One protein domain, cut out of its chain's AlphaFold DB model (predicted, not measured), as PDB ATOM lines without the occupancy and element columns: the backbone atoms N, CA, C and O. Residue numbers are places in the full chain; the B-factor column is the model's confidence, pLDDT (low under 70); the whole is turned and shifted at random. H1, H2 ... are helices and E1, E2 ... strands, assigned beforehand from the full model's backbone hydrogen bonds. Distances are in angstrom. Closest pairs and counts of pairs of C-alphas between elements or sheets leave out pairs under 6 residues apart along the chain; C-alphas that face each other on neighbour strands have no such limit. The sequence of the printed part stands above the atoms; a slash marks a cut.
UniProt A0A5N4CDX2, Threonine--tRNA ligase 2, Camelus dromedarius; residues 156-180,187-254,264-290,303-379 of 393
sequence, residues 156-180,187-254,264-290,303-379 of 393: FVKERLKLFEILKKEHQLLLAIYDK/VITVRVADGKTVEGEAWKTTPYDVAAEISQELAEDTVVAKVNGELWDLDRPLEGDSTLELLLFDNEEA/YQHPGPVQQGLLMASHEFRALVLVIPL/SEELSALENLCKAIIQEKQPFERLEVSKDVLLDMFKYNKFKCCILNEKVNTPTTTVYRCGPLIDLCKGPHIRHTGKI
ATOM      1  N   PHE A 156      -8.842  18.822 -39.552       78.75
ATOM      2  CA  PHE A 156      -9.367  17.972 -38.476       78.75
ATOM      3  C   PHE A 156     -10.362  16.907 -38.976       78.75
ATOM      4  O   PHE A 156     -10.427  15.825 -38.404       78.75
ATOM      5  N   VAL A 157     -11.124  17.165 -40.050       77.44
ATOM      6  CA  VAL A 157     -12.056  16.175 -40.625       77.44
ATOM      7  C   VAL A 157     -11.273  15.029 -41.264       77.44
ATOM      8  O   VAL A 157     -11.605  13.863 -41.055       77.44
ATOM      9  N   LYS A 158     -10.196  15.354 -41.991       84.50
ATOM     10  CA  LYS A 158      -9.309  14.380 -42.645       84.50
ATOM     11  C   LYS A 158      -8.536  13.560 -41.610       84.50
ATOM     12  O   LYS A 158      -8.465  12.341 -41.732       84.50
ATOM     13  N   GLU A 159      -7.999  14.215 -40.580       87.19
ATOM     14  CA  GLU A 159      -7.304  13.566 -39.460       87.19
ATOM     15  C   GLU A 159      -8.231  12.605 -38.706       87.19
ATOM     16  O   GLU A 159      -7.888  11.437 -38.523       87.19
ATOM     17  N   ARG A 160      -9.437  13.063 -38.352       87.88
ATOM     18  CA  ARG A 160     -10.464  12.270 -37.663       87.88
ATOM     19  C   ARG A 160     -10.891  11.044 -38.473       87.88
ATOM     20  O   ARG A 160     -10.977   9.952 -37.920       87.88
ATOM     21  N   LEU A 161     -11.120  11.204 -39.780       87.75
ATOM     22  CA  LEU A 161     -11.442  10.088 -40.678       87.75
ATOM     23  C   LEU A 161     -10.275   9.101 -40.792       87.75
ATOM     24  O   LEU A 161     -10.489   7.897 -40.689       87.75
ATOM     25  N   LYS A 162      -9.037   9.588 -40.934       93.31
ATOM     26  CA  LYS A 162      -7.841   8.734 -40.970       93.31
ATOM     27  C   LYS A 162      -7.682   7.923 -39.680       93.31
ATOM     28  O   LYS A 162      -7.374   6.738 -39.758       93.31
ATOM     29  N   LEU A 163      -7.907   8.538 -38.517       93.50
ATOM     30  CA  LEU A 163      -7.874   7.854 -37.223       93.50
ATOM     31  C   LEU A 163      -8.979   6.792 -37.123       93.50
ATOM     32  O   LEU A 163      -8.699   5.665 -36.728       93.50
ATOM     33  N   PHE A 164     -10.204   7.106 -37.551       93.00
ATOM     34  CA  PHE A 164     -11.303   6.136 -37.585       93.00
ATOM     35  C   PHE A 164     -10.983   4.918 -38.468       93.00
ATOM     36  O   PHE A 164     -11.200   3.790 -38.044       93.00
ATOM     37  N   GLU A 165     -10.403   5.113 -39.658       95.00
ATOM     38  CA  GLU A 165      -9.994   4.005 -40.541       95.00
ATOM     39  C   GLU A 165      -8.867   3.136 -39.948       95.00
ATOM     40  O   GLU A 165      -8.781   1.947 -40.258       95.00
ATOM     41  N   ILE A 166      -7.998   3.701 -39.101       95.00
ATOM     42  CA  ILE A 166      -6.979   2.937 -38.359       95.00
ATOM     43  C   ILE A 166      -7.663   2.079 -37.287       95.00
ATOM     44  O   ILE A 166      -7.521   0.858 -37.307       95.00
ATOM     45  N   LEU A 167      -8.486   2.696 -36.434       94.25
ATOM     46  CA  LEU A 167      -9.210   2.014 -35.354       94.25
ATOM     47  C   LEU A 167     -10.153   0.925 -35.886       94.25
ATOM     48  O   LEU A 167     -10.252  -0.152 -35.304       94.25
ATOM     49  N   LYS A 168     -10.804   1.164 -37.031       93.19
ATOM     50  CA  LYS A 168     -11.648   0.179 -37.721       93.19
ATOM     51  C   LYS A 168     -10.854  -1.063 -38.124       93.19
ATOM     52  O   LYS A 168     -11.317  -2.179 -37.903       93.19
ATOM     53  N   LYS A 169      -9.651  -0.881 -38.679       93.31
ATOM     54  CA  LYS A 169      -8.763  -1.990 -39.064       93.31
ATOM     55  C   LYS A 169      -8.228  -2.734 -37.848       93.31
ATOM     56  O   LYS A 169      -8.200  -3.957 -37.867       93.31
ATOM     57  N   GLU A 170      -7.845  -2.025 -36.792       90.88
ATOM     58  CA  GLU A 170      -7.432  -2.638 -35.523       90.88
ATOM     59  C   GLU A 170      -8.563  -3.485 -34.925       90.88
ATOM     60  O   GLU A 170      -8.339  -4.642 -34.575       90.88
ATOM     61  N   HIS A 171      -9.796  -2.973 -34.908       87.75
ATOM     62  CA  HIS A 171     -10.972  -3.715 -34.452       87.75
ATOM     63  C   HIS A 171     -11.252  -4.960 -35.316       87.75
ATOM     64  O   HIS A 171     -11.440  -6.049 -34.780       87.75
ATOM     65  N   GLN A 172     -11.195  -4.839 -36.648       86.75
ATOM     66  CA  GLN A 172     -11.332  -5.977 -37.569       86.75
ATOM     67  C   GLN A 172     -10.239  -7.040 -37.366       86.75
ATOM     68  O   GLN A 172     -10.526  -8.236 -37.415       86.75
ATOM     69  N   LEU A 173      -8.996  -6.626 -37.104       86.81
ATOM     70  CA  LEU A 173      -7.896  -7.540 -36.788       86.81
ATOM     71  C   LEU A 173      -8.102  -8.238 -35.439       86.81
ATOM     72  O   LEU A 173      -7.822  -9.429 -35.338       86.81
ATOM     73  N   LEU A 174      -8.615  -7.536 -34.423       82.12
ATOM     74  CA  LEU A 174      -8.959  -8.136 -33.131       82.12
ATOM     75  C   LEU A 174     -10.063  -9.190 -33.278       82.12
ATOM     76  O   LEU A 174      -9.880 -10.307 -32.799       82.12
ATOM     77  N   LEU A 175     -11.150  -8.890 -33.998       77.88
ATOM     78  CA  LEU A 175     -12.210  -9.862 -34.308       77.88
ATOM     79  C   LEU A 175     -11.646 -11.105 -35.023       77.88
ATOM     80  O   LEU A 175     -11.887 -12.229 -34.591       77.88
ATOM     81  N   ALA A 176     -10.793 -10.913 -36.035       78.56
ATOM     82  CA  ALA A 176     -10.131 -12.009 -36.754       78.56
ATOM     83  C   ALA A 176      -9.090 -12.794 -35.917       78.56
ATOM     84  O   ALA A 176      -8.649 -13.869 -36.331       78.56
ATOM     85  N   ILE A 177      -8.659 -12.267 -34.765       77.50
ATOM     86  CA  ILE A 177      -7.830 -12.982 -33.781       77.50
ATOM     87  C   ILE A 177      -8.708 -13.777 -32.808       77.50
ATOM     88  O   ILE A 177      -8.315 -14.882 -32.434       77.50
ATOM     89  N   TYR A 178      -9.868 -13.247 -32.404       67.44
ATOM     90  CA  TYR A 178     -10.829 -13.974 -31.569       67.44
ATOM     91  C   TYR A 178     -11.376 -15.208 -32.290       67.44
ATOM     92  O   TYR A 178     -11.295 -16.301 -31.734       67.44
ATOM     93  N   ASP A 179     -11.790 -15.055 -33.552       66.44
ATOM     94  CA  ASP A 179     -12.219 -16.148 -34.439       66.44
ATOM     95  C   ASP A 179     -11.214 -17.322 -34.440       66.44
ATOM     96  O   ASP A 179     -11.561 -18.471 -34.168       66.44
ATOM     97  N   LYS A 180      -9.919 -17.015 -34.592       63.88
ATOM     98  CA  LYS A 180      -8.821 -18.001 -34.633       63.88
ATOM     99  C   LYS A 180      -8.397 -18.586 -33.285       63.88
ATOM    100  O   LYS A 180      -7.556 -19.484 -33.270       63.88
ATOM    101  N   VAL A 187     -19.998 -21.977 -32.740       87.38
ATOM    102  CA  VAL A 187     -21.434 -22.070 -33.016       87.38
ATOM    103  C   VAL A 187     -22.231 -21.528 -31.829       87.38
ATOM    104  O   VAL A 187     -22.072 -22.004 -30.706       87.38
ATOM    105  N   ILE A 188     -23.102 -20.560 -32.102       90.75
ATOM    106  CA  ILE A 188     -24.038 -19.959 -31.147       90.75
ATOM    107  C   ILE A 188     -25.479 -20.281 -31.528       90.75
ATOM    108  O   ILE A 188     -25.825 -20.389 -32.703       90.75
ATOM    109  N   THR A 189     -26.334 -20.383 -30.520       92.12
ATOM    110  CA  THR A 189     -27.770 -20.624 -30.663       92.12
ATOM    111  C   THR A 189     -28.540 -19.319 -30.465       92.12
ATOM    112  O   THR A 189     -28.603 -18.786 -29.355       92.12
ATOM    113  N   VAL A 190     -29.170 -18.817 -31.529       93.75
ATOM    114  CA  VAL A 190     -29.978 -17.589 -31.505       93.75
ATOM    115  C   VAL A 190     -31.463 -17.947 -31.487       93.75
ATOM    116  O   VAL A 190     -31.992 -18.528 -32.434       93.75
ATOM    117  N   ARG A 191     -32.160 -17.608 -30.400       93.12
ATOM    118  CA  ARG A 191     -33.594 -17.890 -30.217       93.12
ATOM    119  C   ARG A 191     -34.417 -16.659 -30.553       93.12
ATOM    120  O   ARG A 191     -34.392 -15.683 -29.807       93.12
ATOM    121  N   VAL A 192     -35.163 -16.711 -31.646       89.81
ATOM    122  CA  VAL A 192     -36.008 -15.606 -32.102       89.81
ATOM    123  C   VAL A 192     -37.360 -15.650 -31.383       89.81
ATOM    124  O   VAL A 192     -37.869 -16.733 -31.091       89.81
ATOM    125  N   ALA A 193     -37.949 -14.485 -31.099       73.62
ATOM    126  CA  ALA A 193     -39.210 -14.348 -30.358       73.62
ATOM    127  C   ALA A 193     -40.373 -15.223 -30.890       73.62
ATOM    128  O   ALA A 193     -41.172 -15.717 -30.096       73.62
ATOM    129  N   ASP A 194     -40.410 -15.509 -32.197       68.81
ATOM    130  CA  ASP A 194     -41.377 -16.412 -32.852       68.81
ATOM    131  C   ASP A 194     -41.186 -17.912 -32.513       68.81
ATOM    132  O   ASP A 194     -41.792 -18.785 -33.137       68.81
ATOM    133  N   GLY A 195     -40.290 -18.253 -31.582       73.62
ATOM    134  CA  GLY A 195     -39.954 -19.630 -31.202       73.62
ATOM    135  C   GLY A 195     -39.014 -20.350 -32.176       73.62
ATOM    136  O   GLY A 195     -38.601 -21.481 -31.908       73.62
ATOM    137  N   LYS A 196     -38.635 -19.707 -33.287       85.06
ATOM    138  CA  LYS A 196     -37.595 -20.203 -34.200       85.06
ATOM    139  C   LYS A 196     -36.221 -20.118 -33.537       85.06
ATOM    140  O   LYS A 196     -35.934 -19.190 -32.787       85.06
ATOM    141  N   THR A 197     -35.362 -21.081 -33.846       90.38
ATOM    142  CA  THR A 197     -33.959 -21.092 -33.418       90.38
ATOM    143  C   THR A 197     -33.080 -21.157 -34.658       90.38
ATOM    144  O   THR A 197     -33.369 -21.944 -35.556       90.38
ATOM    145  N   VAL A 198     -32.051 -20.315 -34.699       90.56
ATOM    146  CA  VAL A 198     -31.072 -20.195 -35.785       90.56
ATOM    147  C   VAL A 198     -29.682 -20.455 -35.207       90.56
ATOM    148  O   VAL A 198     -29.373 -19.986 -34.110       90.56
ATOM    149  N   GLU A 199     -28.857 -21.214 -35.924       92.12
ATOM    150  CA  GLU A 199     -27.447 -21.417 -35.577       92.12
ATOM    151  C   GLU A 199     -26.596 -20.340 -36.261       92.12
ATOM    152  O   GLU A 199     -26.782 -20.038 -37.436       92.12
ATOM    153  N   GLY A 200     -25.662 -19.745 -35.525       89.69
ATOM    154  CA  GLY A 200     -24.752 -18.720 -36.038       89.69
ATOM    155  C   GLY A 200     -23.327 -18.922 -35.545       89.69
ATOM    156  O   GLY A 200     -23.032 -19.882 -34.844       89.69
ATOM    157  N   GLU A 201     -22.439 -17.988 -35.868       89.88
ATOM    158  CA  GLU A 201     -21.057 -17.956 -35.385       89.88
ATOM    159  C   GLU A 201     -20.836 -16.729 -34.487       89.88
ATOM    160  O   GLU A 201     -21.137 -15.594 -34.878       89.88
ATOM    161  N   ALA A 202     -20.280 -16.944 -33.291       89.25
ATOM    162  CA  ALA A 202     -19.916 -15.873 -32.365       89.25
ATOM    163  C   ALA A 202     -18.977 -14.853 -33.031       89.25
ATOM    164  O   ALA A 202     -18.072 -15.215 -33.779       89.25
ATOM    165  N   TRP A 203     -19.180 -13.568 -32.737       87.94
ATOM    166  CA  TRP A 203     -18.420 -12.431 -33.276       87.94
ATOM    167  C   TRP A 203     -18.485 -12.252 -34.803       87.94
ATOM    168  O   TRP A 203     -17.795 -11.385 -35.344       87.94
ATOM    169  N   LYS A 204     -19.360 -13.001 -35.488       88.88
ATOM    170  CA  LYS A 204     -19.538 -12.967 -36.945       88.88
ATOM    171  C   LYS A 204     -20.998 -12.780 -37.358       88.88
ATOM    172  O   LYS A 204     -21.284 -11.851 -38.103       88.88
ATOM    173  N   THR A 205     -21.910 -13.620 -36.866       92.56
ATOM    174  CA  THR A 205     -23.347 -13.520 -37.168       92.56
ATOM    175  C   THR A 205     -23.942 -12.278 -36.510       92.56
ATOM    176  O   THR A 205     -23.773 -12.060 -35.309       92.56
ATOM    177  N   THR A 206     -24.655 -11.467 -37.286       94.75
ATOM    178  CA  THR A 206     -25.353 -10.262 -36.821       94.75
ATOM    179  C   THR A 206     -26.870 -10.491 -36.729       94.75
ATOM    180  O   THR A 206     -27.397 -11.405 -37.371       94.75
ATOM    181  N   PRO A 207     -27.625  -9.659 -35.984       94.56
ATOM    182  CA  PRO A 207     -29.089  -9.695 -36.020       94.56
ATOM    183  C   PRO A 207     -29.690  -9.539 -37.421       94.56
ATOM    184  O   PRO A 207     -30.743 -10.116 -37.689       94.56
ATOM    185  N   TYR A 208     -29.043  -8.780 -38.315       94.62
ATOM    186  CA  TYR A 208     -29.484  -8.658 -39.703       94.62
ATOM    187  C   TYR A 208     -29.366  -9.985 -40.463       94.62
ATOM    188  O   TYR A 208     -30.288 -10.333 -41.197       94.62
ATOM    189  N   ASP A 209     -28.288 -10.749 -40.259       94.56
ATOM    190  CA  ASP A 209     -28.107 -12.050 -40.918       94.56
ATOM    191  C   ASP A 209     -29.183 -13.050 -40.468       94.56
ATOM    192  O   ASP A 209     -29.814 -13.698 -41.301       94.56
ATOM    193  N   VAL A 210     -29.471 -13.097 -39.160       93.56
ATOM    194  CA  VAL A 210     -30.538 -13.944 -38.594       93.56
ATOM    195  C   VAL A 210     -31.920 -13.528 -39.117       93.56
ATOM    196  O   VAL A 210     -32.755 -14.379 -39.422       93.56
ATOM    197  N   ALA A 211     -32.172 -12.224 -39.271       92.81
ATOM    198  CA  ALA A 211     -33.401 -11.737 -39.890       92.81
ATOM    199  C   ALA A 211     -33.494 -12.138 -41.374       92.81
ATOM    200  O   ALA A 211     -34.565 -12.548 -41.823       92.81
ATOM    201  N   ALA A 212     -32.387 -12.061 -42.119       93.56
ATOM    202  CA  ALA A 212     -32.328 -12.388 -43.545       93.56
ATOM    203  C   ALA A 212     -32.518 -13.887 -43.812       93.56
ATOM    204  O   ALA A 212     -33.170 -14.248 -44.791       93.56
ATOM    205  N   GLU A 213     -32.027 -14.747 -42.915       91.75
ATOM    206  CA  GLU A 213     -32.278 -16.192 -42.944       91.75
ATOM    207  C   GLU A 213     -33.767 -16.530 -42.746       91.75
ATOM    208  O   GLU A 213     -34.289 -17.445 -43.382       91.75
ATOM    209  N   ILE A 214     -34.485 -15.761 -41.916       90.06
ATOM    210  CA  ILE A 214     -35.937 -15.916 -41.742       90.06
ATOM    211  C   ILE A 214     -36.702 -15.402 -42.969       90.06
ATOM    212  O   ILE A 214     -37.607 -16.082 -43.458       90.06
ATOM    213  N   SER A 215     -36.393 -14.183 -43.420       91.69
ATOM    214  CA  SER A 215     -36.899 -13.580 -44.656       91.69
ATOM    215  C   SER A 215     -36.122 -12.305 -44.988       91.69
ATOM    216  O   SER A 215     -35.991 -11.406 -44.157       91.69
ATOM    217  N   GLN A 216     -35.713 -12.155 -46.248       93.00
ATOM    218  CA  GLN A 216     -35.078 -10.929 -46.736       93.00
ATOM    219  C   GLN A 216     -35.962  -9.676 -46.555       93.00
ATOM    220  O   GLN A 216     -35.438  -8.586 -46.352       93.00
ATOM    221  N   GLU A 217     -37.290  -9.821 -46.602       91.50
ATOM    222  CA  GLU A 217     -38.242  -8.723 -46.368       91.50
ATOM    223  C   GLU A 217     -38.235  -8.290 -44.894       91.50
ATOM    224  O   GLU A 217     -38.104  -7.105 -44.594       91.50
ATOM    225  N   LEU A 218     -38.235  -9.258 -43.967       90.00
ATOM    226  CA  LEU A 218     -38.130  -9.001 -42.528       90.00
ATOM    227  C   LEU A 218     -36.813  -8.295 -42.177       90.00
ATOM    228  O   LEU A 218     -36.809  -7.348 -41.392       90.00
ATOM    229  N   ALA A 219     -35.700  -8.712 -42.784       90.75
ATOM    230  CA  ALA A 219     -34.397  -8.073 -42.601       90.75
ATOM    231  C   ALA A 219     -34.362  -6.620 -43.101       90.75
ATOM    232  O   ALA A 219     -33.681  -5.775 -42.517       90.75
ATOM    233  N   GLU A 220     -35.099  -6.313 -44.171       89.75
ATOM    234  CA  GLU A 220     -35.181  -4.960 -44.717       89.75
ATOM    235  C   GLU A 220     -36.130  -4.040 -43.934       89.75
ATOM    236  O   GLU A 220     -35.818  -2.853 -43.797       89.75
ATOM    237  N   ASP A 221     -37.232  -4.544 -43.381       87.44
ATOM    238  CA  ASP A 221     -38.157  -3.724 -42.583       87.44
ATOM    239  C   ASP A 221     -37.772  -3.619 -41.095       87.44
ATOM    240  O   ASP A 221     -38.234  -2.707 -40.398       87.44
ATOM    241  N   THR A 222     -36.887  -4.492 -40.597       86.19
ATOM    242  CA  THR A 222     -36.342  -4.370 -39.237       86.19
ATOM    243  C   THR A 222     -35.479  -3.111 -39.113       86.19
ATOM    244  O   THR A 222     -34.623  -2.817 -39.949       86.19
ATOM    245  N   VAL A 223     -35.692  -2.358 -38.031       83.56
ATOM    246  CA  VAL A 223     -35.016  -1.081 -37.756       83.56
ATOM    247  C   VAL A 223     -33.894  -1.253 -36.729       83.56
ATOM    248  O   VAL A 223     -32.822  -0.674 -36.891       83.56
ATOM    249  N   VAL A 224     -34.147  -2.042 -35.679       85.00
ATOM    250  CA  VAL A 224     -33.270  -2.283 -34.516       85.00
ATOM    251  C   VAL A 224     -33.510  -3.711 -33.999       85.00
ATOM    252  O   VAL A 224     -34.577  -4.275 -34.237       85.00
ATOM    253  N   ALA A 225     -32.552  -4.300 -33.281       88.50
ATOM    254  CA  ALA A 225     -32.746  -5.556 -32.555       88.50
ATOM    255  C   ALA A 225     -32.697  -5.350 -31.033       88.50
ATOM    256  O   ALA A 225     -32.034  -4.437 -30.532       88.50
ATOM    257  N   LYS A 226     -33.345  -6.249 -30.291       89.56
ATOM    258  CA  LYS A 226     -33.032  -6.521 -28.884       89.56
ATOM    259  C   LYS A 226     -32.334  -7.871 -28.783       89.56
ATOM    260  O   LYS A 226     -32.845  -8.867 -29.292       89.56
ATOM    261  N   VAL A 227     -31.194  -7.900 -28.104       91.62
ATOM    262  CA  VAL A 227     -30.381  -9.094 -27.845       91.62
ATOM    263  C   VAL A 227     -30.320  -9.282 -26.335       91.62
ATOM    264  O   VAL A 227     -29.882  -8.386 -25.619       91.62
ATOM    265  N   ASN A 228     -30.814 -10.413 -25.829       91.75
ATOM    266  CA  ASN A 228     -30.931 -10.690 -24.387       91.75
ATOM    267  C   ASN A 228     -31.701  -9.607 -23.594       91.75
ATOM    268  O   ASN A 228     -31.486  -9.421 -22.398       91.75
ATOM    269  N   GLY A 229     -32.620  -8.897 -24.263       86.50
ATOM    270  CA  GLY A 229     -33.399  -7.784 -23.706       86.50
ATOM    271  C   GLY A 229     -32.725  -6.405 -23.784       86.50
ATOM    272  O   GLY A 229     -33.382  -5.404 -23.502       86.50
ATOM    273  N   GLU A 230     -31.458  -6.323 -24.202       86.56
ATOM    274  CA  GLU A 230     -30.745  -5.058 -24.417       86.56
ATOM    275  C   GLU A 230     -30.794  -4.605 -25.878       86.56
ATOM    276  O   GLU A 230     -30.881  -5.415 -26.796       86.56
ATOM    277  N   LEU A 231     -30.701  -3.294 -26.108       84.69
ATOM    278  CA  LEU A 231     -30.680  -2.731 -27.456       84.69
ATOM    279  C   LEU A 231     -29.403  -3.059 -28.234       84.69
ATOM    280  O   LEU A 231     -28.292  -2.905 -27.724       84.69
ATOM    281  N   TRP A 232     -29.575  -3.400 -29.511       87.38
ATOM    282  CA  TRP A 232     -28.497  -3.856 -30.377       87.38
ATOM    283  C   TRP A 232     -28.639  -3.327 -31.810       87.38
ATOM    284  O   TRP A 232     -29.720  -3.347 -32.405       87.38
ATOM    285  N   ASP A 233     -27.530  -2.857 -32.379       86.88
ATOM    286  CA  ASP A 233     -27.441  -2.488 -33.791       86.88
ATOM    287  C   ASP A 233     -27.567  -3.731 -34.674       86.88
ATOM    288  O   ASP A 233     -26.966  -4.766 -34.386       86.88
ATOM    289  N   LEU A 234     -28.282  -3.623 -35.793       89.62
ATOM    290  CA  LEU A 234     -28.499  -4.764 -36.690       89.62
ATOM    291  C   LEU A 234     -27.211  -5.317 -37.318       89.62
ATOM    292  O   LEU A 234     -27.170  -6.495 -37.648       89.62
ATOM    293  N   ASP A 235     -26.172  -4.485 -37.438       91.31
ATOM    294  CA  ASP A 235     -24.844  -4.838 -37.959       91.31
ATOM    295  C   ASP A 235     -23.812  -5.167 -36.859       91.31
ATOM    296  O   ASP A 235     -22.646  -5.418 -37.166       91.31
ATOM    297  N   ARG A 236     -24.186  -5.144 -35.568       90.75
ATOM    298  CA  ARG A 236     -23.272  -5.518 -34.474       90.75
ATOM    299  C   ARG A 236     -23.289  -7.046 -34.302       90.75
ATOM    300  O   ARG A 236     -24.356  -7.585 -34.006       90.75
ATOM    301  N   PRO A 237     -22.145  -7.747 -34.419       91.81
ATOM    302  CA  PRO A 237     -22.103  -9.196 -34.238       91.81
ATOM    303  C   PRO A 237     -22.592  -9.648 -32.861       91.81
ATOM    304  O   PRO A 237     -22.447  -8.929 -31.871       91.81
ATOM    305  N   LEU A 238     -23.159 -10.850 -32.810       92.31
ATOM    306  CA  LEU A 238     -23.599 -11.513 -31.588       92.31
ATOM    307  C   LEU A 238     -22.401 -12.159 -30.883       92.31
ATOM    308  O   LEU A 238     -21.585 -12.834 -31.505       92.31
ATOM    309  N   GLU A 239     -22.289 -11.951 -29.574       90.06
ATOM    310  CA  GLU A 239     -21.101 -12.335 -28.791       90.06
ATOM    311  C   GLU A 239     -21.189 -13.771 -28.231       90.06
ATOM    312  O   GLU A 239     -20.190 -14.317 -27.762       90.06
ATOM    313  N   GLY A 240     -22.375 -14.389 -28.292       89.56
ATOM    314  CA  GLY A 240     -22.690 -15.703 -27.729       89.56
ATOM    315  C   GLY A 240     -24.154 -16.107 -27.966       89.56
ATOM    316  O   GLY A 240     -24.898 -15.405 -28.659       89.56
ATOM    317  N   ASP A 241     -24.573 -17.217 -27.350       92.38
ATOM    318  CA  ASP A 241     -25.980 -17.640 -27.281       92.38
ATOM    319  C   ASP A 241     -26.879 -16.489 -26.812       92.38
ATOM    320  O   ASP A 241     -26.574 -15.787 -25.841       92.38
ATOM    321  N   SER A 242     -27.999 -16.278 -27.505       93.12
ATOM    322  CA  SER A 242     -28.845 -15.112 -27.245       93.12
ATOM    323  C   SER A 242     -30.314 -15.302 -27.606       93.12
ATOM    324  O   SER A 242     -30.675 -16.089 -28.482       93.12
ATOM    325  N   THR A 243     -31.183 -14.551 -26.930       93.69
ATOM    326  CA  THR A 243     -32.551 -14.301 -27.396       93.69
ATOM    327  C   THR A 243     -32.576 -13.054 -28.275       93.69
ATOM    328  O   THR A 243     -31.975 -12.037 -27.926       93.69
ATOM    329  N   LEU A 244     -33.265 -13.135 -29.413       93.44
ATOM    330  CA  LEU A 244     -33.350 -12.081 -30.420       93.44
ATOM    331  C   LEU A 244     -34.809 -11.674 -30.662       93.44
ATOM    332  O   LEU A 244     -35.660 -12.490 -31.013       93.44
ATOM    333  N   GLU A 245     -35.081 -10.382 -30.528       91.06
ATOM    334  CA  GLU A 245     -36.355  -9.756 -30.882       91.06
ATOM    335  C   GLU A 245     -36.082  -8.687 -31.952       91.06
ATOM    336  O   GLU A 245     -35.254  -7.792 -31.763       91.06
ATOM    337  N   LEU A 246     -36.744  -8.815 -33.105       89.56
ATOM    338  CA  LEU A 246     -36.571  -7.932 -34.260       89.56
ATOM    339  C   LEU A 246     -37.633  -6.832 -34.222       89.56
ATOM    340  O   LEU A 246     -38.831  -7.111 -34.204       89.56
ATOM    341  N   LEU A 247     -37.199  -5.572 -34.201       85.81
ATOM    342  CA  LEU A 247     -38.083  -4.426 -34.014       85.81
ATOM    343  C   LEU A 247     -38.338  -3.715 -35.346       85.81
ATOM    344  O   LEU A 247     -37.487  -2.998 -35.880       85.81
ATOM    345  N   LEU A 248     -39.545  -3.931 -35.861       83.94
ATOM    346  CA  LEU A 248     -40.116  -3.253 -37.025       83.94
ATOM    347  C   LEU A 248     -40.515  -1.807 -36.692       83.94
ATOM    348  O   LEU A 248     -40.767  -1.466 -35.536       83.94
ATOM    349  N   PHE A 249     -40.647  -0.967 -37.723       71.69
ATOM    350  CA  PHE A 249     -41.084   0.429 -37.574       71.69
ATOM    351  C   PHE A 249     -42.485   0.574 -36.953       71.69
ATOM    352  O   PHE A 249     -42.759   1.580 -36.306       71.69
ATOM    353  N   ASP A 250     -43.366  -0.414 -37.138       66.94
ATOM    354  CA  ASP A 250     -44.769  -0.345 -36.704       66.94
ATOM    355  C   ASP A 250     -45.012  -0.768 -35.247       66.94
ATOM    356  O   ASP A 250     -46.130  -0.661 -34.747       66.94
ATOM    357  N   ASN A 251     -43.972  -1.204 -34.532       65.25
ATOM    358  CA  ASN A 251     -44.065  -1.481 -33.102       65.25
ATOM    359  C   ASN A 251     -44.176  -0.153 -32.321       65.25
ATOM    360  O   ASN A 251     -43.361   0.749 -32.524       65.25
ATOM    361  N   GLU A 252     -45.141  -0.018 -31.402       52.72
ATOM    362  CA  GLU A 252     -45.315   1.201 -30.587       52.72
ATOM    363  C   GLU A 252     -44.032   1.590 -29.838       52.72
ATOM    364  O   GLU A 252     -43.731   2.777 -29.698       52.72
ATOM    365  N   GLU A 253     -43.223   0.610 -29.426       48.75
ATOM    366  CA  GLU A 253     -41.933   0.850 -28.778       48.75
ATOM    367  C   GLU A 253     -40.929   1.536 -29.732       48.75
ATOM    368  O   GLU A 253     -40.177   2.422 -29.316       48.75
ATOM    369  N   ALA A 254     -40.977   1.212 -31.031       45.16
ATOM    370  CA  ALA A 254     -40.201   1.876 -32.082       45.16
ATOM    371  C   ALA A 254     -40.761   3.260 -32.460       45.16
ATOM    372  O   ALA A 254     -39.987   4.180 -32.746       45.16
ATOM    373  N   TYR A 264     -31.475  14.857 -22.258       33.09
ATOM    374  CA  TYR A 264     -31.141  14.335 -20.917       33.09
ATOM    375  C   TYR A 264     -32.302  14.041 -19.943       33.09
ATOM    376  O   TYR A 264     -32.613  14.862 -19.088       33.09
ATOM    377  N   GLN A 265     -32.873  12.833 -20.025       25.45
ATOM    378  CA  GLN A 265     -32.870  11.795 -18.967       25.45
ATOM    379  C   GLN A 265     -33.752  10.613 -19.440       25.45
ATOM    380  O   GLN A 265     -34.842  10.840 -19.945       25.45
ATOM    381  N   HIS A 266     -33.279   9.373 -19.276       31.94
ATOM    382  CA  HIS A 266     -34.028   8.100 -19.389       31.94
ATOM    383  C   HIS A 266     -35.216   7.995 -20.382       31.94
ATOM    384  O   HIS A 266     -36.374   8.033 -19.964       31.94
ATOM    385  N   PRO A 267     -34.944   7.722 -21.671       30.50
ATOM    386  CA  PRO A 267     -35.865   7.051 -22.588       30.50
ATOM    387  C   PRO A 267     -35.688   5.513 -22.530       30.50
ATOM    388  O   PRO A 267     -34.619   5.028 -22.159       30.50
ATOM    389  N   GLY A 268     -36.724   4.747 -22.885       26.94
ATOM    390  CA  GLY A 268     -36.746   3.274 -22.852       26.94
ATOM    391  C   GLY A 268     -35.994   2.571 -24.001       26.94
ATOM    392  O   GLY A 268     -35.521   3.224 -24.937       26.94
ATOM    393  N   PRO A 269     -35.903   1.225 -23.971       29.89
ATOM    394  CA  PRO A 269     -34.979   0.422 -24.779       29.89
ATOM    395  C   PRO A 269     -35.447   0.160 -26.224       29.89
ATOM    396  O   PRO A 269     -35.252  -0.932 -26.734       29.89
ATOM    397  N   VAL A 270     -36.005   1.171 -26.900       32.28
ATOM    398  CA  VAL A 270     -36.151   1.262 -28.380       32.28
ATOM    399  C   VAL A 270     -36.190   2.727 -28.828       32.28
ATOM    400  O   VAL A 270     -35.666   3.095 -29.881       32.28
ATOM    401  N   GLN A 271     -36.688   3.586 -27.937       29.86
ATOM    402  CA  GLN A 271     -36.760   5.048 -27.998       29.86
ATOM    403  C   GLN A 271     -35.432   5.759 -28.351       29.86
ATOM    404  O   GLN A 271     -35.425   6.967 -28.574       29.86
ATOM    405  N   GLN A 272     -34.317   5.029 -28.424       30.98
ATOM    406  CA  GLN A 272     -32.987   5.520 -28.769       30.98
ATOM    407  C   GLN A 272     -32.662   5.418 -30.276       30.98
ATOM    408  O   GLN A 272     -31.954   6.280 -30.775       30.98
ATOM    409  N   GLY A 273     -33.222   4.475 -31.046       27.08
ATOM    410  CA  GLY A 273     -32.885   4.335 -32.478       27.08
ATOM    411  C   GLY A 273     -33.428   5.472 -33.357       27.08
ATOM    412  O   GLY A 273     -32.686   6.185 -34.036       27.08
ATOM    413  N   LEU A 274     -34.744   5.697 -33.304       29.34
ATOM    414  CA  LEU A 274     -35.418   6.713 -34.125       29.34
ATOM    415  C   LEU A 274     -35.149   8.147 -33.642       29.34
ATOM    416  O   LEU A 274     -34.971   9.068 -34.442       29.34
ATOM    417  N   LEU A 275     -35.078   8.337 -32.320       28.33
ATOM    418  CA  LEU A 275     -34.732   9.626 -31.724       28.33
ATOM    419  C   LEU A 275     -33.301  10.029 -32.103       28.33
ATOM    420  O   LEU A 275     -33.061  11.210 -32.374       28.33
ATOM    421  N   MET A 276     -32.370   9.071 -32.196       32.41
ATOM    422  CA  MET A 276     -31.007   9.373 -32.618       32.41
ATOM    423  C   MET A 276     -30.887   9.634 -34.114       32.41
ATOM    424  O   MET A 276     -30.143  10.542 -34.439       32.41
ATOM    425  N   ALA A 277     -31.721   9.073 -34.997       29.39
ATOM    426  CA  ALA A 277     -31.814   9.593 -36.369       29.39
ATOM    427  C   ALA A 277     -32.182  11.098 -36.396       29.39
ATOM    428  O   ALA A 277     -31.682  11.838 -37.239       29.39
ATOM    429  N   SER A 278     -32.980  11.598 -35.437       30.22
ATOM    430  CA  SER A 278     -33.293  13.038 -35.302       30.22
ATOM    431  C   SER A 278     -32.178  13.869 -34.631       30.22
ATOM    432  O   SER A 278     -31.968  15.037 -34.975       30.22
ATOM    433  N   HIS A 279     -31.428  13.279 -33.694       35.78
ATOM    434  CA  HIS A 279     -30.281  13.911 -33.029       35.78
ATOM    435  C   HIS A 279     -29.050  13.958 -33.943       35.78
ATOM    436  O   HIS A 279     -28.355  14.969 -34.021       35.78
ATOM    437  N   GLU A 280     -28.815  12.892 -34.692       36.38
ATOM    438  CA  GLU A 280     -27.903  12.859 -35.819       36.38
ATOM    439  C   GLU A 280     -28.376  13.782 -36.913       36.38
ATOM    440  O   GLU A 280     -27.530  14.423 -37.502       36.38
ATOM    441  N   PHE A 281     -29.676  13.980 -37.132       36.81
ATOM    442  CA  PHE A 281     -30.104  15.051 -38.023       36.81
ATOM    443  C   PHE A 281     -29.741  16.441 -37.508       36.81
ATOM    444  O   PHE A 281     -29.335  17.279 -38.305       36.81
ATOM    445  N   ARG A 282     -29.779  16.692 -36.192       37.50
ATOM    446  CA  ARG A 282     -29.177  17.909 -35.619       37.50
ATOM    447  C   ARG A 282     -27.667  17.976 -35.862       37.50
ATOM    448  O   ARG A 282     -27.187  19.059 -36.172       37.50
ATOM    449  N   ALA A 283     -26.936  16.865 -35.759       31.31
ATOM    450  CA  ALA A 283     -25.494  16.814 -36.027       31.31
ATOM    451  C   ALA A 283     -25.150  16.902 -37.530       31.31
ATOM    452  O   ALA A 283     -24.160  17.516 -37.895       31.31
ATOM    453  N   LEU A 284     -25.987  16.363 -38.411       31.48
ATOM    454  CA  LEU A 284     -25.847  16.343 -39.865       31.48
ATOM    455  C   LEU A 284     -26.196  17.713 -40.443       31.48
ATOM    456  O   LEU A 284     -25.467  18.217 -41.286       31.48
ATOM    457  N   VAL A 285     -27.226  18.371 -39.902       31.66
ATOM    458  CA  VAL A 285     -27.505  19.805 -40.100       31.66
ATOM    459  C   VAL A 285     -26.357  20.681 -39.584       31.66
ATOM    460  O   VAL A 285     -26.091  21.720 -40.177       31.66
ATOM    461  N   LEU A 286     -25.635  20.258 -38.537       30.78
ATOM    462  CA  LEU A 286     -24.403  20.915 -38.065       30.78
ATOM    463  C   LEU A 286     -23.174  20.627 -38.959       30.78
ATOM    464  O   LEU A 286     -22.158  21.305 -38.835       30.78
ATOM    465  N   VAL A 287     -23.249  19.605 -39.820       28.45
ATOM    466  CA  VAL A 287     -22.147  19.097 -40.664       28.45
ATOM    467  C   VAL A 287     -22.365  19.395 -42.150       28.45
ATOM    468  O   VAL A 287     -21.426  19.296 -42.943       28.45
ATOM    469  N   ILE A 288     -23.545  19.907 -42.522       30.36
ATOM    470  CA  ILE A 288     -23.652  20.822 -43.660       30.36
ATOM    471  C   ILE A 288     -22.651  21.946 -43.388       30.36
ATOM    472  O   ILE A 288     -22.706  22.580 -42.334       30.36
ATOM    473  N   PRO A 289     -21.657  22.129 -44.265       30.19
ATOM    474  CA  PRO A 289     -20.464  22.859 -43.894       30.19
ATOM    475  C   PRO A 289     -20.762  24.340 -43.675       30.19
ATOM    476  O   PRO A 289     -21.595  24.919 -44.369       30.19
ATOM    477  N   LEU A 290     -19.913  24.942 -42.832       29.92
ATOM    478  CA  LEU A 290     -19.675  26.378 -42.612       29.92
ATOM    479  C   LEU A 290     -20.295  26.981 -41.328       29.92
ATOM    480  O   LEU A 290     -21.500  27.153 -41.192       29.92
ATOM    481  N   SER A 303     -35.550  31.228 -44.184       68.38
ATOM    482  CA  SER A 303     -36.555  30.256 -44.648       68.38
ATOM    483  C   SER A 303     -36.177  29.626 -45.992       68.38
ATOM    484  O   SER A 303     -36.590  28.506 -46.280       68.38
ATOM    485  N   GLU A 304     -35.404  30.338 -46.811       67.19
ATOM    486  CA  GLU A 304     -34.850  29.847 -48.068       67.19
ATOM    487  C   GLU A 304     -33.730  28.825 -47.809       67.19
ATOM    488  O   GLU A 304     -33.714  27.760 -48.429       67.19
ATOM    489  N   GLU A 305     -32.847  29.087 -46.840       65.56
ATOM    490  CA  GLU A 305     -31.758  28.179 -46.450       65.56
ATOM    491  C   GLU A 305     -32.270  26.841 -45.893       65.56
ATOM    492  O   GLU A 305     -31.667  25.807 -46.173       65.56
ATOM    493  N   LEU A 306     -33.420  26.817 -45.204       70.62
ATOM    494  CA  LEU A 306     -34.066  25.566 -44.767       70.62
ATOM    495  C   LEU A 306     -34.377  24.621 -45.938       70.62
ATOM    496  O   LEU A 306     -34.253  23.406 -45.796       70.62
ATOM    497  N   SER A 307     -34.748  25.160 -47.103       74.50
ATOM    498  CA  SER A 307     -35.031  24.341 -48.289       74.50
ATOM    499  C   SER A 307     -33.757  23.748 -48.908       74.50
ATOM    500  O   SER A 307     -33.754  22.594 -49.337       74.50
ATOM    501  N   ALA A 308     -32.646  24.496 -48.893       72.19
ATOM    502  CA  ALA A 308     -31.341  24.006 -49.333       72.19
ATOM    503  C   ALA A 308     -30.795  22.927 -48.381       72.19
ATOM    504  O   ALA A 308     -30.303  21.893 -48.835       72.19
ATOM    505  N   LEU A 309     -30.964  23.148 -47.074       66.62
ATOM    506  CA  LEU A 309     -30.662  22.210 -45.995       66.62
ATOM    507  C   LEU A 309     -31.431  20.890 -46.203       66.62
ATOM    508  O   LEU A 309     -30.815  19.836 -46.329       66.62
ATOM    509  N   GLU A 310     -32.760  20.945 -46.365       73.06
ATOM    510  CA  GLU A 310     -33.583  19.766 -46.680       73.06
ATOM    511  C   GLU A 310     -33.136  19.024 -47.946       73.06
ATOM    512  O   GLU A 310     -33.166  17.794 -47.974       73.06
ATOM    513  N   ASN A 311     -32.749  19.741 -49.003       76.50
ATOM    514  CA  ASN A 311     -32.346  19.125 -50.267       76.50
ATOM    515  C   ASN A 311     -30.999  18.399 -50.160       76.50
ATOM    516  O   ASN A 311     -30.874  17.291 -50.683       76.50
ATOM    517  N   LEU A 312     -30.022  18.958 -49.439       70.50
ATOM    518  CA  LEU A 312     -28.766  18.255 -49.160       70.50
ATOM    519  C   LEU A 312     -29.022  17.008 -48.308       70.50
ATOM    520  O   LEU A 312     -28.483  15.936 -48.567       70.50
ATOM    521  N   CYS A 313     -29.904  17.122 -47.325       71.75
ATOM    522  CA  CYS A 313     -30.293  16.007 -46.477       71.75
ATOM    523  C   CYS A 313     -31.011  14.889 -47.255       71.75
ATOM    524  O   CYS A 313     -30.737  13.714 -47.019       71.75
ATOM    525  N   LYS A 314     -31.852  15.232 -48.241       77.50
ATOM    526  CA  LYS A 314     -32.427  14.268 -49.200       77.50
ATOM    527  C   LYS A 314     -31.347  13.609 -50.068       77.50
ATOM    528  O   LYS A 314     -31.455  12.414 -50.326       77.50
ATOM    529  N   ALA A 315     -30.291  14.328 -50.461       76.56
ATOM    530  CA  ALA A 315     -29.159  13.742 -51.188       76.56
ATOM    531  C   ALA A 315     -28.398  12.705 -50.333       76.56
ATOM    532  O   ALA A 315     -28.195  11.583 -50.785       76.56
ATOM    533  N   ILE A 316     -28.097  13.008 -49.064       74.38
ATOM    534  CA  ILE A 316     -27.446  12.051 -48.142       74.38
ATOM    535  C   ILE A 316     -28.308  10.796 -47.898       74.38
ATOM    536  O   ILE A 316     -27.780   9.693 -47.742       74.38
ATOM    537  N   ILE A 317     -29.638  10.929 -47.891       77.81
ATOM    538  CA  ILE A 317     -30.566   9.785 -47.827       77.81
ATOM    539  C   ILE A 317     -30.484   8.942 -49.114       77.81
ATOM    540  O   ILE A 317     -30.428   7.716 -49.039       77.81
ATOM    541  N   GLN A 318     -30.419   9.582 -50.290       83.25
ATOM    542  CA  GLN A 318     -30.259   8.903 -51.585       83.25
ATOM    543  C   GLN A 318     -28.910   8.178 -51.722       83.25
ATOM    544  O   GLN A 318     -28.858   7.125 -52.352       83.25
ATOM    545  N   GLU A 319     -27.844   8.694 -51.104       81.75
ATOM    546  CA  GLU A 319     -26.520   8.053 -51.060       81.75
ATOM    547  C   GLU A 319     -26.485   6.757 -50.230       81.75
ATOM    548  O   GLU A 319     -25.546   5.977 -50.373       81.75
ATOM    549  N   LYS A 320     -27.490   6.509 -49.374       85.75
ATOM    550  CA  LYS A 320     -27.575   5.336 -48.480       85.75
ATOM    551  C   LYS A 320     -26.295   5.094 -47.659       85.75
ATOM    552  O   LYS A 320     -25.850   3.957 -47.516       85.75
ATOM    553  N   GLN A 321     -25.706   6.159 -47.114       80.56
ATOM    554  CA  GLN A 321     -24.496   6.071 -46.292       80.56
ATOM    555  C   GLN A 321     -24.727   5.130 -45.088       80.56
ATOM    556  O   GLN A 321     -25.745   5.287 -44.406       80.56
ATOM    557  N   PRO A 322     -23.829   4.162 -44.821       86.81
ATOM    558  CA  PRO A 322     -23.951   3.256 -43.682       86.81
ATOM    559  C   PRO A 322     -23.576   3.949 -42.366       86.81
ATOM    560  O   PRO A 322     -22.753   4.869 -42.361       86.81
ATOM    561  N   PHE A 323     -24.140   3.464 -41.260       85.38
ATOM    562  CA  PHE A 323     -23.757   3.860 -39.904       85.38
ATOM    563  C   PHE A 323     -22.738   2.866 -39.335       85.38
ATOM    564  O   PHE A 323     -23.079   1.768 -38.909       85.38
ATOM    565  N   GLU A 324     -21.459   3.242 -39.333       89.06
ATOM    566  CA  GLU A 324     -20.372   2.377 -38.864       89.06
ATOM    567  C   GLU A 324     -20.112   2.606 -37.365       89.06
ATOM    568  O   GLU A 324     -19.586   3.655 -36.981       89.06
ATOM    569  N   ARG A 325     -20.465   1.630 -36.520       89.81
ATOM    570  CA  ARG A 325     -20.179   1.617 -35.074       89.81
ATOM    571  C   ARG A 325     -18.724   1.227 -34.808       89.81
ATOM    572  O   ARG A 325     -18.258   0.216 -35.324       89.81
ATOM    573  N   LEU A 326     -18.049   1.945 -33.914       92.06
ATOM    574  CA  LEU A 326     -16.851   1.462 -33.218       92.06
ATOM    575  C   LEU A 326     -16.963   1.729 -31.717       92.06
ATOM    576  O   LEU A 326     -17.548   2.724 -31.289       92.06
ATOM    577  N   GLU A 327     -16.357   0.856 -30.920       92.38
ATOM    578  CA  GLU A 327     -16.109   1.093 -29.500       92.38
ATOM    579  C   GLU A 327     -14.626   1.415 -29.300       92.38
ATOM    580  O   GLU A 327     -13.756   0.690 -29.780       92.38
ATOM    581  N   VAL A 328     -14.342   2.548 -28.656       93.31
ATOM    582  CA  VAL A 328     -13.006   3.160 -28.615       93.31
ATOM    583  C   VAL A 328     -12.718   3.658 -27.197       93.31
ATOM    584  O   VAL A 328     -13.635   4.038 -26.464       93.31
ATOM    585  N   SER A 329     -11.448   3.657 -26.784       95.38
ATOM    586  CA  SER A 329     -11.053   4.180 -25.473       95.38
ATOM    587  C   SER A 329     -11.292   5.689 -25.353       95.38
ATOM    588  O   SER A 329     -11.184   6.446 -26.325       95.38
ATOM    589  N   LYS A 330     -11.593   6.142 -24.132       93.88
ATOM    590  CA  LYS A 330     -11.837   7.557 -23.819       93.88
ATOM    591  C   LYS A 330     -10.667   8.456 -24.240       93.88
ATOM    592  O   LYS A 330     -10.907   9.516 -24.808       93.88
ATOM    593  N   ASP A 331      -9.428   8.015 -24.034       94.62
ATOM    594  CA  ASP A 331      -8.222   8.793 -24.353       94.62
ATOM    595  C   ASP A 331      -8.047   9.014 -25.863       94.62
ATOM    596  O   ASP A 331      -7.769  10.128 -26.308       94.62
ATOM    597  N   VAL A 332      -8.286   7.975 -26.673       94.81
ATOM    598  CA  VAL A 332      -8.238   8.077 -28.141       94.81
ATOM    599  C   VAL A 332      -9.357   8.980 -28.660       94.81
ATOM    600  O   VAL A 332      -9.141   9.755 -29.590       94.81
ATOM    601  N   LEU A 333     -10.541   8.943 -28.042       92.56
ATOM    602  CA  LEU A 333     -11.643   9.842 -28.394       92.56
ATOM    603  C   LEU A 333     -11.378  11.295 -27.972       92.56
ATOM    604  O   LEU A 333     -11.779  12.212 -28.688       92.56
ATOM    605  N   LEU A 334     -10.673  11.526 -26.862       93.06
ATOM    606  CA  LEU A 334     -10.229  12.863 -26.462       93.06
ATOM    607  C   LEU A 334      -9.217  13.449 -27.458       93.06
ATOM    608  O   LEU A 334      -9.335  14.627 -27.789       93.06
ATOM    609  N   ASP A 335      -8.290  12.653 -28.008       93.06
ATOM    610  CA  ASP A 335      -7.430  13.117 -29.111       93.06
ATOM    611  C   ASP A 335      -8.225  13.320 -30.416       93.06
ATOM    612  O   ASP A 335      -8.088  14.356 -31.071       93.06
ATOM    613  N   MET A 336      -9.124  12.389 -30.756       89.75
ATOM    614  CA  MET A 336      -9.984  12.463 -31.946       89.75
ATOM    615  C   MET A 336     -10.836  13.742 -31.982       89.75
ATOM    616  O   MET A 336     -11.023  14.335 -33.046       89.75
ATOM    617  N   PHE A 337     -11.352  14.171 -30.827       87.06
ATOM    618  CA  PHE A 337     -12.216  15.343 -30.686       87.06
ATOM    619  C   PHE A 337     -11.519  16.564 -30.064       87.06
ATOM    620  O   PHE A 337     -12.206  17.535 -29.742       87.06
ATOM    621  N   LYS A 338     -10.180  16.586 -29.950       87.75
ATOM    622  CA  LYS A 338      -9.406  17.664 -29.283       87.75
ATOM    623  C   LYS A 338      -9.689  19.085 -29.779       87.75
ATOM    624  O   LYS A 338      -9.526  20.050 -29.036       87.75
ATOM    625  N   TYR A 339     -10.128  19.219 -31.030       80.62
ATOM    626  CA  TYR A 339     -10.518  20.494 -31.633       80.62
ATOM    627  C   TYR A 339     -11.877  21.016 -31.114       80.62
ATOM    628  O   TYR A 339     -12.101  22.224 -31.096       80.62
ATOM    629  N   ASN A 340     -12.770  20.131 -30.654       78.94
ATOM    630  CA  ASN A 340     -14.120  20.458 -30.207       78.94
ATOM    631  C   ASN A 340     -14.253  20.320 -28.679       78.94
ATOM    632  O   ASN A 340     -14.448  19.235 -28.119       78.94
ATOM    633  N   LYS A 341     -14.207  21.469 -27.994       80.50
ATOM    634  CA  LYS A 341     -14.294  21.552 -26.527       80.50
ATOM    635  C   LYS A 341     -15.592  20.967 -25.955       80.50
ATOM    636  O   LYS A 341     -15.562  20.433 -24.851       80.50
ATOM    637  N   PHE A 342     -16.709  21.016 -26.687       78.00
ATOM    638  CA  PHE A 342     -17.992  20.471 -26.224       78.00
ATOM    639  C   PHE A 342     -17.988  18.940 -26.195       78.00
ATOM    640  O   PHE A 342     -18.433  18.345 -25.215       78.00
ATOM    641  N   LYS A 343     -17.446  18.285 -27.230       79.12
ATOM    642  CA  LYS A 343     -17.303  16.820 -27.264       79.12
ATOM    643  C   LYS A 343     -16.307  16.340 -26.204       79.12
ATOM    644  O   LYS A 343     -16.616  15.393 -25.488       79.12
ATOM    645  N   CYS A 344     -15.193  17.052 -26.009       85.25
ATOM    646  CA  CYS A 344     -14.263  16.780 -24.904       85.25
ATOM    647  C   CYS A 344     -14.921  16.938 -23.520       85.25
ATOM    648  O   CYS A 344     -14.706  16.108 -22.642       85.25
ATOM    649  N   CYS A 345     -15.758  17.963 -23.328       82.62
ATOM    650  CA  CYS A 345     -16.533  18.150 -22.100       82.62
ATOM    651  C   CYS A 345     -17.484  16.965 -21.845       82.62
ATOM    652  O   CYS A 345     -17.435  16.352 -20.783       82.62
ATOM    653  N   ILE A 346     -18.260  16.553 -22.856       83.06
ATOM    654  CA  ILE A 346     -19.161  15.388 -22.772       83.06
ATOM    655  C   ILE A 346     -18.393  14.098 -22.436       83.06
ATOM    656  O   ILE A 346     -18.841  13.337 -21.580       83.06
ATOM    657  N   LEU A 347     -17.236  13.860 -23.065       87.56
ATOM    658  CA  LEU A 347     -16.365  12.725 -22.737       87.56
ATOM    659  C   LEU A 347     -15.901  12.780 -21.276       87.56
ATOM    660  O   LEU A 347     -15.959  11.777 -20.570       87.56
ATOM    661  N   ASN A 348     -15.468  13.945 -20.797       89.75
ATOM    662  CA  ASN A 348     -14.955  14.090 -19.440       89.75
ATOM    663  C   ASN A 348     -16.039  13.929 -18.367       89.75
ATOM    664  O   ASN A 348     -15.801  13.203 -17.407       89.75
ATOM    665  N   GLU A 349     -17.213  14.536 -18.552       89.00
ATOM    666  CA  GLU A 349     -18.292  14.569 -17.556       89.00
ATOM    667  C   GLU A 349     -19.233  13.356 -17.584       89.00
ATOM    668  O   GLU A 349     -19.842  13.035 -16.564       89.00
ATOM    669  N   LYS A 350     -19.433  12.723 -18.751       86.69
ATOM    670  CA  LYS A 350     -20.537  11.757 -18.962       86.69
ATOM    671  C   LYS A 350     -20.077  10.351 -19.329       86.69
ATOM    672  O   LYS A 350     -20.891   9.426 -19.299       86.69
ATOM    673  N   VAL A 351     -18.796  10.173 -19.649       88.62
ATOM    674  CA  VAL A 351     -18.191   8.860 -19.906       88.62
ATOM    675  C   VAL A 351     -17.329   8.471 -18.711       88.62
ATOM    676  O   VAL A 351     -16.186   8.907 -18.578       88.62
ATOM    677  N   ASN A 352     -17.906   7.643 -17.842       89.88
ATOM    678  CA  ASN A 352     -17.257   7.102 -16.640       89.88
ATOM    679  C   ASN A 352     -16.626   5.715 -16.883       89.88
ATOM    680  O   ASN A 352     -16.034   5.134 -15.977       89.88
ATOM    681  N   THR A 353     -16.776   5.180 -18.093       89.56
ATOM    682  CA  THR A 353     -16.225   3.905 -18.566       89.56
ATOM    683  C   THR A 353     -14.886   4.119 -19.288       89.56
ATOM    684  O   THR A 353     -14.636   5.214 -19.798       89.56
ATOM    685  N   PRO A 354     -14.009   3.096 -19.365       90.31
ATOM    686  CA  PRO A 354     -12.742   3.195 -20.101       90.31
ATOM    687  C   PRO A 354     -12.954   3.340 -21.617       90.31
ATOM    688  O   PRO A 354     -12.152   3.981 -22.298       90.31
ATOM    689  N   THR A 355     -14.046   2.777 -22.135       92.25
ATOM    690  CA  THR A 355     -14.477   2.847 -23.534       92.25
ATOM    691  C   THR A 355     -15.822   3.556 -23.672       92.25
ATOM    692  O   THR A 355     -16.620   3.628 -22.733       92.25
ATOM    693  N   THR A 356     -16.086   4.092 -24.860       91.56
ATOM    694  CA  THR A 356     -17.429   4.480 -25.305       91.56
ATOM    695  C   THR A 356     -17.535   4.316 -26.817       91.56
ATOM    696  O   THR A 356     -16.538   4.218 -27.534       91.56
ATOM    697  N   THR A 357     -18.763   4.292 -27.311       89.19
ATOM    698  CA  THR A 357     -19.074   4.127 -28.726       89.19
ATOM    699  C   THR A 357     -19.074   5.439 -29.506       89.19
ATOM    700  O   THR A 357     -19.401   6.515 -28.994       89.19
ATOM    701  N   VAL A 358     -18.717   5.314 -30.778       89.19
ATOM    702  CA  VAL A 358     -18.680   6.361 -31.793       89.19
ATOM    703  C   VAL A 358     -19.269   5.790 -33.084       89.19
ATOM    704  O   VAL A 358     -19.011   4.636 -33.427       89.19
ATOM    705  N   TYR A 359     -20.064   6.590 -33.789       84.94
ATOM    706  CA  TYR A 359     -20.684   6.220 -35.060       84.94
ATOM    707  C   TYR A 359     -20.171   7.118 -36.174       84.94
ATOM    708  O   TYR A 359     -19.983   8.322 -35.983       84.94
ATOM    709  N   ARG A 360     -19.963   6.527 -37.349       86.75
ATOM    710  CA  ARG A 360     -19.635   7.244 -38.580       86.75
ATOM    711  C   ARG A 360     -20.768   7.131 -39.588       86.75
ATOM    712  O   ARG A 360     -21.186   6.028 -39.903       86.75
ATOM    713  N   CYS A 361     -21.159   8.263 -40.164       81.25
ATOM    714  CA  CYS A 361     -22.012   8.351 -41.346       81.25
ATOM    715  C   CYS A 361     -21.277   9.204 -42.391       81.25
ATOM    716  O   CYS A 361     -21.157  10.425 -42.246       81.25
ATOM    717  N   GLY A 362     -20.697   8.558 -43.406       80.44
ATOM    718  CA  GLY A 362     -19.874   9.232 -44.418       80.44
ATOM    719  C   GLY A 362     -18.682   9.998 -43.801       80.44
ATOM    720  O   GLY A 362     -17.800   9.364 -43.210       80.44
ATOM    721  N   PRO A 363     -18.602  11.342 -43.942       78.25
ATOM    722  CA  PRO A 363     -17.554  12.166 -43.331       78.25
ATOM    723  C   PRO A 363     -17.836  12.550 -41.863       78.25
ATOM    724  O   PRO A 363     -16.939  13.051 -41.171       78.25
ATOM    725  N   LEU A 364     -19.071  12.367 -41.381       78.56
ATOM    726  CA  LEU A 364     -19.453  12.632 -39.996       78.56
ATOM    727  C   LEU A 364     -19.016  11.471 -39.108       78.56
ATOM    728  O   LEU A 364     -19.266  10.316 -39.430       78.56
ATOM    729  N   ILE A 365     -18.383  11.800 -37.987       81.81
ATOM    730  CA  ILE A 365     -18.072  10.892 -36.885       81.81
ATOM    731  C   ILE A 365     -18.572  11.579 -35.612       81.81
ATOM    732  O   ILE A 365     -18.167  12.721 -35.359       81.81
ATOM    733  N   ASP A 366     -19.450  10.930 -34.844       81.31
ATOM    734  CA  ASP A 366     -19.992  11.480 -33.598       81.31
ATOM    735  C   ASP A 366     -20.160  10.440 -32.470       81.31
ATOM    736  O   ASP A 366     -20.321   9.242 -32.694       81.31
ATOM    737  N   LEU A 367     -20.106  10.922 -31.230       82.69
ATOM    738  CA  LEU A 367     -20.317  10.168 -30.001       82.69
ATOM    739  C   LEU A 367     -21.806   9.860 -29.816       82.69
ATOM    740  O   LEU A 367     -22.611  10.761 -29.568       82.69
ATOM    741  N   CYS A 368     -22.159   8.579 -29.862       82.06
ATOM    742  CA  CYS A 368     -23.491   8.090 -29.523       82.06
ATOM    743  C   CYS A 368     -23.389   6.708 -28.874       82.06
ATOM    744  O   CYS A 368     -22.515   5.925 -29.233       82.06
ATOM    745  N   LYS A 369     -24.300   6.392 -27.946       80.00
ATOM    746  CA  LYS A 369     -24.447   5.047 -27.360       80.00
ATOM    747  C   LYS A 369     -25.098   4.032 -28.312       80.00
ATOM    748  O   LYS A 369     -24.987   2.836 -28.077       80.00
ATOM    749  N   GLY A 370     -25.748   4.506 -29.375       75.25
ATOM    750  CA  GLY A 370     -26.569   3.695 -30.270       75.25
ATOM    751  C   GLY A 370     -27.851   3.174 -29.620       75.25
ATOM    752  O   GLY A 370     -28.216   3.648 -28.539       75.25
ATOM    753  N   PRO A 371     -28.540   2.220 -30.261       80.25
ATOM    754  CA  PRO A 371     -28.245   1.683 -31.589       80.25
ATOM    755  C   PRO A 371     -28.692   2.645 -32.703       80.25
ATOM    756  O   PRO A 371     -29.461   3.573 -32.449       80.25
ATOM    757  N   HIS A 372     -28.228   2.418 -33.929       76.69
ATOM    758  CA  HIS A 372     -28.622   3.176 -35.122       76.69
ATOM    759  C   HIS A 372     -29.302   2.297 -36.176       76.69
ATOM    760  O   HIS A 372     -29.171   1.073 -36.193       76.69
ATOM    761  N   ILE A 373     -30.020   2.953 -37.091       80.31
ATOM    762  CA  ILE A 373     -30.450   2.344 -38.355       80.31
ATOM    763  C   ILE A 373     -29.221   1.971 -39.195       80.31
ATOM    764  O   ILE A 373     -28.219   2.675 -39.153       80.31
ATOM    765  N   ARG A 374     -29.305   0.920 -40.021       82.88
ATOM    766  CA  ARG A 374     -28.157   0.444 -40.830       82.88
ATOM    767  C   ARG A 374     -27.570   1.505 -41.769       82.88
ATOM    768  O   ARG A 374     -26.357   1.621 -41.915       82.88
ATOM    769  N   HIS A 375     -28.433   2.279 -42.433       83.56
ATOM    770  CA  HIS A 375     -28.023   3.294 -43.407       83.56
ATOM    771  C   HIS A 375     -29.050   4.428 -43.558       83.56
ATOM    772  O   HIS A 375     -30.255   4.226 -43.374       83.56
ATOM    773  N   THR A 376     -28.605   5.605 -44.009       79.06
ATOM    774  CA  THR A 376     -29.449   6.808 -44.190       79.06
ATOM    775  C   THR A 376     -30.670   6.569 -45.080       79.06
ATOM    776  O   THR A 376     -31.736   7.131 -44.841       79.06
ATOM    777  N   GLY A 377     -30.559   5.664 -46.056       77.75
ATOM    778  CA  GLY A 377     -31.646   5.281 -46.963       77.75
ATOM    779  C   GLY A 377     -32.873   4.614 -46.319       77.75
ATOM    780  O   GLY A 377     -33.858   4.417 -47.022       77.75
ATOM    781  N   LYS A 378     -32.852   4.262 -45.020       77.38
ATOM    782  CA  LYS A 378     -34.066   3.818 -44.301       77.38
ATOM    783  C   LYS A 378     -34.999   4.997 -43.960       77.38
ATOM    784  O   LYS A 378     -36.169   4.789 -43.646       77.38
ATOM    785  N   ILE A 379     -34.516   6.241 -44.050       75.56
ATOM    786  CA  ILE A 379     -35.300   7.456 -43.787       75.56
ATOM    787  C   ILE A 379     -36.207   7.749 -44.995       75.56
ATOM    788  O   ILE A 379     -35.771   8.319 -45.992       75.56
TER     789      ILE A 379
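What this domain is: This is residues 156 to 180, 187 to 254, 264 to 290 and 303 to 379 of the 393 residues of the protein "Threonine--tRNA ligase 2" of Camelus dromedarius (UniProt A0A5N4CDX2). The domain has two lobes: in one, a strongly twisted sheet of five strands curls round H2, with H3 packed on H2; in the other, the long helix H1 crosses one face of a small three-stranded sheet, and H6, paired with H7 in a helical hairpin, covers the same face. H4 grazes both sheets, H5 lies far out, and the unnamed last stretch, residues 368 to 379, passes between the lobes. The printed part has 197 residues, with seven named helices and eight named strands in the order H1 E1 E2 H2 H3 E3 E4 E5 H4 H5 E6 H6 H7 E7 E8. The larger sheet, E2 E1 E5 E3 E4, is mixed and the smaller, E6 E7 E8, antiparallel; the class is mixed. The whole is compact, with a radius of gyration of the C-alphas of 17.7 A and spans of 51 by 40 by 32 A.

How they stand to each other: H1, residues 156 to 179, runs across the sheet of E6, residues 323 to 329, E7, residues 355 to 361, and E8, residues 364 to 367, at a height over the sheet of 9.2 A; its closest C-alphas to E6 are Lys 168 and Leu 326, 7.0 A. E1, residues 187 to 192, and E2, residues 197 to 201, form a hairpin, with N 190 and O 198 at 2.8 A. H2, residues 207 to 214, touches H3, residues 216 to 221, at a steep tilt of 47 degrees, the C-alphas of Ala 211 and Ala 219 being closest at 4.7 A; both are on one face of the larger sheet, two layers. E3, residues 222 to 227, and E4, residues 230 to 232, form a hairpin, with N 227 and O 230 at 2.8 A. E5, residues 242 to 248, is parallel to E1, N 244 and O 191 at 2.8 A, and antiparallel to E3, N 226 and O 245 at 2.9 A. E2, H2 H3 and E3 are a split strand-helix-strand unit, with E1 and E5 between its strands and a right-handed crossover. H4, residues 273 to 285, only just touches H5, residues 303 to 318, with 3 pairs of C-alphas within 8 A, Val 285 and Leu 309 closest at 7.1 A. In the smaller sheet N 326 and O 358 are 2.9 A apart, and N 359 and O 366 2.9 A. H6, residues 330 to 336, lies over E7 on the same face as H1, again two layers, and touches H7, residues 341 to 350, at a shallow tilt of 8 degrees; the C-alphas of Leu 334 and Cys 344 are closest at 5.8 A. Every O i to N i+4 pair is within hydrogen-bond range in H1, H2, H3, H4, H6 and H7, and 11 of 12 in H5.

Where its parts are: H1 begins at C-alpha 156 (-9.367, 17.972, -38.476) and is 34.5 A long; H5 measures 23.3 A and E7 20.1 A. E8 ends at C-alpha 367 (-20.317, 10.168, -30.001).

The domain as a whole: The two C-alphas farthest apart, those of Lys 180 and Ser 303, are 56.6 A apart. Residues 181 to 186, 255 to 263 and 291 to 302 are not printed; the C-alpha gaps across these cuts are 13.4, 19.0 and 17.4 A. Of the links that are printed whole, none is long. The mean pLDDT of the printed part is 77.3; 40 residues are under 70, among them residues 264 to 290.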